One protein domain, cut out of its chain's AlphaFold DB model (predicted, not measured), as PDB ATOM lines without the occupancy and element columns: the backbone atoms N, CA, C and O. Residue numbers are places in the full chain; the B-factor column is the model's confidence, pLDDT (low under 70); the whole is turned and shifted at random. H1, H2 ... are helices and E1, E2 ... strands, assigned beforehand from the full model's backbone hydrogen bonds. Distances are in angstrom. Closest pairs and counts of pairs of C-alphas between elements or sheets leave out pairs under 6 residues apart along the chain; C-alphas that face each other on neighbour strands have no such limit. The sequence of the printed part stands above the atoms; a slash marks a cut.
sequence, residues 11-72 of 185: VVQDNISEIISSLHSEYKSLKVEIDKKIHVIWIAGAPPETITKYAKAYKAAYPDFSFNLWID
ATOM      1  N   VAL A  11      48.757 -39.598 144.346       78.31
ATOM      2  CA  VAL A  11      49.726 -40.316 143.501       78.31
ATOM      3  C   VAL A  11      51.121 -39.681 143.533       78.31
ATOM      4  O   VAL A  11      52.133 -40.371 143.528       78.31
ATOM      5  N   VAL A  12      51.203 -38.351 143.563       79.19
ATOM      6  CA  VAL A  12      52.487 -37.647 143.616       79.19
ATOM      7  C   VAL A  12      53.089 -37.727 145.025       79.19
ATOM      8  O   VAL A  12      54.308 -37.815 145.146       79.19
ATOM      9  N   GLN A  13      52.271 -37.767 146.083       80.50
ATOM     10  CA  GLN A  13      52.759 -38.022 147.447       80.50
ATOM     11  C   GLN A  13      53.287 -39.452 147.614       80.50
ATOM     12  O   GLN A  13      54.343 -39.637 148.226       80.50
ATOM     13  N   ASP A  14      52.604 -40.436 147.028       84.06
ATOM     14  CA  ASP A  14      53.037 -41.834 147.017       84.06
ATOM     15  C   ASP A  14      54.372 -41.977 146.273       84.06
ATOM     16  O   ASP A  14      55.340 -42.492 146.832       84.06
ATOM     17  N   ASN A  15      54.487 -41.381 145.079       85.56
ATOM     18  CA  ASN A  15      55.733 -41.370 144.305       85.56
ATOM     19  C   ASN A  15      56.897 -40.707 145.065       85.56
ATOM     20  O   ASN A  15      58.020 -41.210 145.056       85.56
ATOM     21  N   ILE A  16      56.656 -39.573 145.738       84.88
ATOM     22  CA  ILE A  16      57.681 -38.908 146.560       84.88
ATOM     23  C   ILE A  16      58.107 -39.815 147.724       84.88
ATOM     24  O   ILE A  16      59.298 -39.914 148.021       84.88
ATOM     25  N   SER A  17      57.158 -40.500 148.361       86.12
ATOM     26  CA  SER A  17      57.425 -41.413 149.478       86.12
ATOM     27  C   SER A  17      58.224 -42.643 149.040       86.12
ATOM     28  O   SER A  17      59.142 -43.065 149.752       86.12
ATOM     29  N   GLU A  18      57.942 -43.184 147.854       89.88
ATOM     30  CA  GLU A  18      58.721 -44.266 147.243       89.88
ATOM     31  C   GLU A  18      60.153 -43.827 146.920       89.88
ATOM     32  O   GLU A  18      61.101 -44.534 147.266       89.88
ATOM     33  N   ILE A  19      60.338 -42.635 146.338       88.94
ATOM     34  CA  ILE A  19      61.671 -42.086 146.047       88.94
ATOM     35  C   ILE A  19      62.468 -41.884 147.340       88.94
ATOM     36  O   ILE A  19      63.626 -42.293 147.413       88.94
ATOM     37  N   ILE A  20      61.859 -41.308 148.381       86.94
ATOM     38  CA  ILE A  20      62.505 -41.136 149.692       86.94
ATOM     39  C   ILE A  20      62.888 -42.495 150.288       86.94
ATOM     40  O   ILE A  20      63.992 -42.650 150.809       86.94
ATOM     41  N   SER A  21      62.008 -43.492 150.184       89.31
ATOM     42  CA  SER A  21      62.274 -44.845 150.683       89.31
ATOM     43  C   SER A  21      63.413 -45.526 149.920       89.31
ATOM     44  O   SER A  21      64.262 -46.173 150.537       89.31
ATOM     45  N   SER A  22      63.472 -45.334 148.600       87.12
ATOM     46  CA  SER A  22      64.553 -45.820 147.741       87.12
ATOM     47  C   SER A  22      65.893 -45.171 148.101       87.12
ATOM     48  O   SER A  22      66.849 -45.884 148.399       87.12
ATOM     49  N   LEU A  23      65.937 -43.837 148.210       85.69
ATOM     50  CA  LEU A  23      67.133 -43.093 148.623       85.69
ATOM     51  C   LEU A  23      67.609 -43.499 150.020       85.69
ATOM     52  O   LEU A  23      68.806 -43.623 150.266       85.69
ATOM     53  N   HIS A  24      66.681 -43.741 150.947       82.19
ATOM     54  CA  HIS A  24      67.011 -44.207 152.295       82.19
ATOM     55  C   HIS A  24      67.577 -45.629 152.293       82.19
ATOM     56  O   HIS A  24      68.505 -45.926 153.046       82.19
ATOM     57  N   SER A  25      67.030 -46.511 151.452       84.31
ATOM     58  CA  SER A  25      67.537 -47.872 151.252       84.31
ATOM     59  C   SER A  25      68.942 -47.852 150.643       84.31
ATOM     60  O   SER A  25      69.855 -48.492 151.169       84.31
ATOM     61  N   GLU A  26      69.142 -47.043 149.601       83.56
ATOM     62  CA  GLU A  26      70.432 -46.827 148.946       83.56
ATOM     63  C   GLU A  26      71.468 -46.279 149.937       83.56
ATOM     64  O   GLU A  26      72.527 -46.881 150.121       83.56
ATOM     65  N   TYR A  27      71.127 -45.220 150.676       77.00
ATOM     66  CA  TYR A  27      71.987 -44.631 151.703       77.00
ATOM     67  C   TYR A  27      72.362 -45.626 152.809       77.00
ATOM     68  O   TYR A  27      73.512 -45.680 153.232       77.00
ATOM     69  N   LYS A  28      71.420 -46.463 153.262       75.06
ATOM     70  CA  LYS A  28      71.709 -47.528 154.238       75.06
ATOM     71  C   LYS A  28      72.589 -48.639 153.667       75.06
ATOM     72  O   LYS A  28      73.327 -49.272 154.422       75.06
ATOM     73  N   SER A  29      72.479 -48.911 152.368       76.19
ATOM     74  CA  SER A  29      73.290 -49.922 151.681       76.19
ATOM     75  C   SER A  29      74.715 -49.445 151.388       76.19
ATOM     76  O   SER A  29      75.630 -50.268 151.307       76.19
ATOM     77  N   LEU A  30      74.921 -48.125 151.301       76.62
ATOM     78  CA  LEU A  30      76.226 -47.489 151.163       76.62
ATOM     79  C   LEU A  30      77.021 -47.644 152.466       76.62
ATOM     80  O   LEU A  30      76.944 -46.840 153.393       76.62
ATOM     81  N   LYS A  31      77.826 -48.704 152.532       75.00
ATOM     82  CA  LYS A  31      78.837 -48.860 153.577       75.00
ATOM     83  C   LYS A  31      80.055 -48.029 153.199       75.00
ATOM     84  O   LYS A  31      80.850 -48.440 152.359       75.00
ATOM     85  N   VAL A  32      80.189 -46.866 153.822       77.19
ATOM     86  CA  VAL A  32      81.392 -46.039 153.715       77.19
ATOM     87  C   VAL A  32      82.306 -46.380 154.886       77.19
ATOM     88  O   VAL A  32      81.852 -46.455 156.030       77.19
ATOM     89  N   GLU A  33      83.585 -46.620 154.606       81.44
ATOM     90  CA  GLU A  33      84.582 -46.731 155.668       81.44
ATOM     91  C   GLU A  33      84.691 -45.391 156.395       81.44
ATOM     92  O   GLU A  33      84.853 -44.340 155.774       81.44
ATOM     93  N   ILE A  34      84.584 -45.428 157.720       85.25
ATOM     94  CA  ILE A  34      84.799 -44.245 158.548       85.25
ATOM     95  C   ILE A  34      86.260 -44.172 158.973       85.25
ATOM     96  O   ILE A  34      86.893 -45.191 159.264       85.25
ATOM     97  N   ASP A  35      86.765 -42.949 159.093       90.44
ATOM     98  CA  ASP A  35      88.024 -42.692 159.777       90.44
ATOM     99  C   ASP A  35      87.969 -43.308 161.182       90.44
ATOM    100  O   ASP A  35      87.099 -42.976 161.992       90.44
ATOM    101  N   LYS A  36      88.925 -44.191 161.490       92.88
ATOM    102  CA  LYS A  36      89.040 -44.854 162.797       92.88
ATOM    103  C   LYS A  36      89.559 -43.880 163.862       92.88
ATOM    104  O   LYS A  36      90.676 -44.007 164.365       92.88
ATOM    105  N   LYS A  37      88.767 -42.859 164.187       91.94
ATOM    106  CA  LYS A  37      89.084 -41.817 165.169       91.94
ATOM    107  C   LYS A  37      87.938 -41.660 166.161       91.94
ATOM    108  O   LYS A  37      86.782 -41.514 165.783       91.94
ATOM    109  N   ILE A  38      88.276 -41.651 167.443       90.06
ATOM    110  CA  ILE A  38      87.376 -41.313 168.544       90.06
ATOM    111  C   ILE A  38      87.767 -39.917 169.016       90.06
ATOM    112  O   ILE A  38      88.912 -39.688 169.406       90.06
ATOM    113  N   HIS A  39      86.825 -38.981 168.971       91.12
ATOM    114  CA  HIS A  39      87.028 -37.609 169.421       91.12
ATOM    115  C   HIS A  39      86.240 -37.365 170.706       91.12
ATOM    116  O   HIS A  39      85.027 -37.558 170.744       91.12
ATOM    117  N   VAL A  40      86.933 -36.924 171.752       89.19
ATOM    118  CA  VAL A  40      86.347 -36.509 173.031       89.19
ATOM    119  C   VAL A  40      86.702 -35.052 173.257       89.19
ATOM    120  O   VAL A  40      87.836 -34.654 173.015       89.19
ATOM    121  N   ILE A  41      85.740 -34.247 173.697       90.50
ATOM    122  CA  ILE A  41      85.923 -32.812 173.916       90.50
ATOM    123  C   ILE A  41      85.744 -32.534 175.404       90.50
ATOM    124  O   ILE A  41      84.725 -32.901 175.988       90.50
ATOM    125  N   TRP A  42      86.732 -31.881 176.008       90.00
ATOM    126  CA  TRP A  42      86.665 -31.395 177.378       90.00
ATOM    127  C   TRP A  42      87.144 -29.945 177.434       90.00
ATOM    128  O   TRP A  42      88.329 -29.656 177.290       90.00
ATOM    129  N   ILE A  43      86.210 -29.025 177.644       89.00
ATOM    130  CA  ILE A  43      86.457 -27.580 177.636       89.00
ATOM    131  C   ILE A  43      85.934 -26.935 178.919       89.00
ATOM    132  O   ILE A  43      85.209 -27.560 179.693       89.00
ATOM    133  N   ALA A  44      86.294 -25.667 179.126       86.44
ATOM    134  CA  ALA A  44      85.883 -24.843 180.263       86.44
ATOM    135  C   ALA A  44      86.376 -25.317 181.645       86.44
ATOM    136  O   ALA A  44      85.933 -24.818 182.676       86.44
ATOM    137  N   GLY A  45      87.302 -26.267 181.682       86.69
ATOM    138  CA  GLY A  45      87.863 -26.850 182.891       86.69
ATOM    139  C   GLY A  45      89.004 -27.778 182.517       86.69
ATOM    140  O   GLY A  45      89.010 -28.295 181.402       86.69
ATOM    141  N   ALA A  46      89.944 -28.046 183.422       82.44
ATOM    142  CA  ALA A  46      90.886 -29.116 183.118       82.44
ATOM    143  C   ALA A  46      90.216 -30.494 183.206       82.44
ATOM    144  O   ALA A  46      89.316 -30.679 184.042       82.44
ATOM    145  N   PRO A  47      90.636 -31.440 182.353       83.12
ATOM    146  CA  PRO A  47      90.074 -32.779 182.333       83.12
ATOM    147  C   PRO A  47      90.270 -33.489 183.679       83.12
ATOM    148  O   PRO A  47      91.379 -33.480 184.213       83.12
ATOM    149  N   PRO A  48      89.231 -34.124 184.245       83.75
ATOM    150  CA  PRO A  48      89.373 -34.920 185.454       83.75
ATOM    151  C   PRO A  48      90.164 -36.194 185.147       83.75
ATOM    152  O   PRO A  48      90.074 -36.732 184.044       83.75
ATOM    153  N   GLU A  49      90.847 -36.764 186.142       80.88
ATOM    154  CA  GLU A  49      91.576 -38.039 185.989       80.88
ATOM    155  C   GLU A  49      90.691 -39.191 185.482       80.88
ATOM    156  O   GLU A  49      91.156 -40.151 184.861       80.88
ATOM    157  N   THR A  50      89.382 -39.110 185.722       83.31
ATOM    158  CA  THR A  50      88.412 -40.086 185.221       83.31
ATOM    159  C   THR A  50      88.384 -40.148 183.694       83.31
ATOM    160  O   THR A  50      88.159 -41.236 183.164       83.31
ATOM    161  N   ILE A  51      88.705 -39.060 182.977       83.94
ATOM    162  CA  ILE A  51      88.787 -39.047 181.506       83.94
ATOM    163  C   ILE A  51      89.804 -40.084 181.004       83.94
ATOM    164  O   ILE A  51      89.580 -40.756 179.997       83.94
ATOM    165  N   THR A  52      90.894 -40.289 181.751       80.56
ATOM    166  CA  THR A  52      91.942 -41.256 181.419       80.56
ATOM    167  C   THR A  52      91.424 -42.690 181.522       80.56
ATOM    168  O   THR A  52      91.845 -43.552 180.749       80.56
ATOM    169  N   LYS A  53      90.482 -42.967 182.437       86.19
ATOM    170  CA  LYS A  53      89.833 -44.286 182.544       86.19
ATOM    171  C   LYS A  53      88.986 -44.575 181.304       86.19
ATOM    172  O   LYS A  53      89.101 -45.663 180.744       86.19
ATOM    173  N   TYR A  54      88.217 -43.592 180.834       83.38
ATOM    174  CA  TYR A  54      87.446 -43.716 179.593       83.38
ATOM    175  C   TYR A  54      88.356 -43.919 178.382       83.38
ATOM    176  O   TYR A  54      88.140 -44.849 177.610       83.38
ATOM    177  N   ALA A  55      89.424 -43.126 178.254       83.50
ATOM    178  CA  ALA A  55      90.385 -43.270 177.161       83.50
ATOM    179  C   ALA A  55      91.004 -44.682 177.111       83.50
ATOM    180  O   ALA A  55      91.103 -45.282 176.039       83.50
ATOM    181  N   LYS A  56      91.364 -45.250 178.273       86.31
ATOM    182  CA  LYS A  56      91.869 -46.630 178.375       86.31
ATOM    183  C   LYS A  56      90.827 -47.660 177.934       86.31
ATOM    184  O   LYS A  56      91.176 -48.574 177.193       86.31
ATOM    185  N   ALA A  57      89.569 -47.503 178.350       89.31
ATOM    186  CA  ALA A  57      88.487 -48.404 177.958       89.31
ATOM    187  C   ALA A  57      88.230 -48.373 176.440       89.31
ATOM    188  O   ALA A  57      88.151 -49.428 175.814       89.31
ATOM    189  N   TYR A  58      88.185 -47.182 175.831       88.19
ATOM    190  CA  TYR A  58      88.012 -47.041 174.381       88.19
ATOM    191  C   TYR A  58      89.174 -47.642 173.593       88.19
ATOM    192  O   TYR A  58      88.941 -48.354 172.621       88.19
ATOM    193  N   LYS A  59      90.416 -47.422 174.040       86.94
ATOM    194  CA  LYS A  59      91.598 -48.018 173.405       86.94
ATOM    195  C   LYS A  59      91.608 -49.548 173.504       86.94
ATOM    196  O   LYS A  59      92.081 -50.207 172.586       86.94
ATOM    197  N   ALA A  60      91.096 -50.112 174.599       90.94
ATOM    198  CA  ALA A  60      90.983 -51.560 174.763       90.94
ATOM    199  C   ALA A  60      89.887 -52.167 173.870       90.94
ATOM    200  O   ALA A  60      90.094 -53.228 173.290       90.94
ATOM    201  N   ALA A  61      88.738 -51.495 173.747       92.75
ATOM    202  CA  ALA A  61      87.621 -51.962 172.926       92.75
ATOM    203  C   ALA A  61      87.866 -51.785 171.417       92.75
ATOM    204  O   ALA A  61      87.412 -52.601 170.618       92.75
ATOM    205  N   TYR A  62      88.591 -50.731 171.032       91.94
ATOM    206  CA  TYR A  62      88.841 -50.354 169.642       91.94
ATOM    207  C   TYR A  62      90.340 -50.089 169.419       91.94
ATOM    208  O   TYR A  62      90.749 -48.934 169.287       91.94
ATOM    209  N   PRO A  63      91.182 -51.140 169.382       90.44
ATOM    210  CA  PRO A  63      92.638 -50.990 169.305       90.44
ATOM    211  C   PRO A  63      93.112 -50.294 168.022       90.44
ATOM    212  O   PRO A  63      94.126 -49.600 168.043       90.44
ATOM    213  N   ASP A  64      92.351 -50.427 166.933       93.25
ATOM    214  CA  ASP A  64      92.646 -49.799 165.642       93.25
ATOM    215  C   ASP A  64      92.231 -48.320 165.566       93.25
ATOM    216  O   ASP A  64      92.478 -47.664 164.552       93.25
ATOM    217  N   PHE A  65      91.542 -47.794 166.585       92.44
ATOM    218  CA  PHE A  65      91.050 -46.420 166.587       92.44
ATOM    219  C   PHE A  65      92.024 -45.486 167.307       92.44
ATOM    220  O   PHE A  65      92.518 -45.762 168.401       92.44
ATOM    221  N   SER A  66      92.253 -44.315 166.714       91.12
ATOM    222  CA  SER A  66      92.989 -43.224 167.355       91.12
ATOM    223  C   SER A  66      92.071 -42.452 168.299       91.12
ATOM    224  O   SER A  66      91.000 -42.013 167.891       91.12
ATOM    225  N   PHE A  67      92.489 -42.241 169.546       89.56
ATOM    226  CA  PHE A  67      91.728 -41.464 170.526       89.56
ATOM    227  C   PHE A  67      92.294 -40.046 170.655       89.56
ATOM    228  O   PHE A  67      93.464 -39.876 170.991       89.56
ATOM    229  N   ASN A  68      91.452 -39.037 170.433       90.06
ATOM    230  CA  ASN A  68      91.815 -37.624 170.476       90.06
ATOM    231  C   ASN A  68      91.005 -36.911 171.564       90.06
ATOM    232  O   ASN A  68      89.780 -36.827 171.462       90.06
ATOM    233  N   LEU A  69      91.689 -36.377 172.579       89.31
ATOM    234  CA  LEU A  69      91.087 -35.501 173.583       89.31
ATOM    235  C   LEU A  69      91.338 -34.040 173.194       89.31
ATOM    236  O   LEU A  69      92.465 -33.556 173.271       89.31
ATOM    237  N   TRP A  70      90.280 -33.351 172.790       91.94
ATOM    238  CA  TRP A  70      90.294 -31.929 172.483       91.94
ATOM    239  C   TRP A  70      90.061 -31.121 173.752       91.94
ATOM    240  O   TRP A  70      89.058 -31.311 174.443       91.94
ATOM    241  N   ILE A  71      90.986 -30.209 174.030       90.38
ATOM    242  CA  ILE A  71      90.942 -29.288 175.162       90.38
ATOM    243  C   ILE A  71      91.191 -27.863 174.685       90.38
ATOM    244  O   ILE A  71      91.823 -27.659 173.649       90.38
ATOM    245  N   ASP A  72      90.750 -26.890 175.476       90.12
ATOM    246  CA  ASP A  72      91.179 -25.501 175.332       90.12
ATOM    247  C   ASP A  72      92.116 -25.137 176.497       90.12
ATOM    248  O   ASP A  72      91.640 -24.909 177.615       90.12
TER     249      ASP A  72
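AT A GLANCE: This is residues 11 to 72 of the 185 residues of the protein "Efa1/LifA-like protein" of Escherichia coli (UniProt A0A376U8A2). A long helix, H1, and residues 30 to 34 after it stick out as an arm, residues 11 to 34, from a small head in which H2 packs over one face of two parallel strands, E1 and E2. The 62 printed residues run H1, E1, H2, E2, class mixed. The whole is extended, radius of gyration of the C-alphas 20.0 A, spanning 60 by 28 by 15 A.

HOW THE PARTS SIT: Start at H1, residues 11 to 29, which is apart from H2, residues 50 to 61, and from E2, residues 66 to 71. Next find E1, residues 37 to 42, parallel to E2 at 20 degrees; N 38 and O 66 are 2.8 A apart, within hydrogen-bond range. E1, H2 and E2 form a strand-helix-strand unit, two parallel neighbour strands with a helix between, its crossover right-handed. The closest C-alphas of H2 and E2, Ala 55 and Phe 67, are 7.0 A apart; E1 and H2 are near each other, with 7 pairs of C-alphas within 10 A. In H1 and H2 every O i to N i+4 pair is within hydrogen-bond range.

IN THESE COORDINATES: Find C-alpha 11 at (49.726, -40.316, 143.501); H1 runs 26.7 A from there. E1 spans 16.2 A, H2 17.1 A, and E2 16.1 A, ending at C-alpha 71, (90.942, -29.288, 175.162).

THE WHOLE: The C-alphas farthest apart, Val 11 and Glu 49, are 59.7 A apart. The printed part has no cut, no link is long, and no printed residue is under 70 in pLDDT.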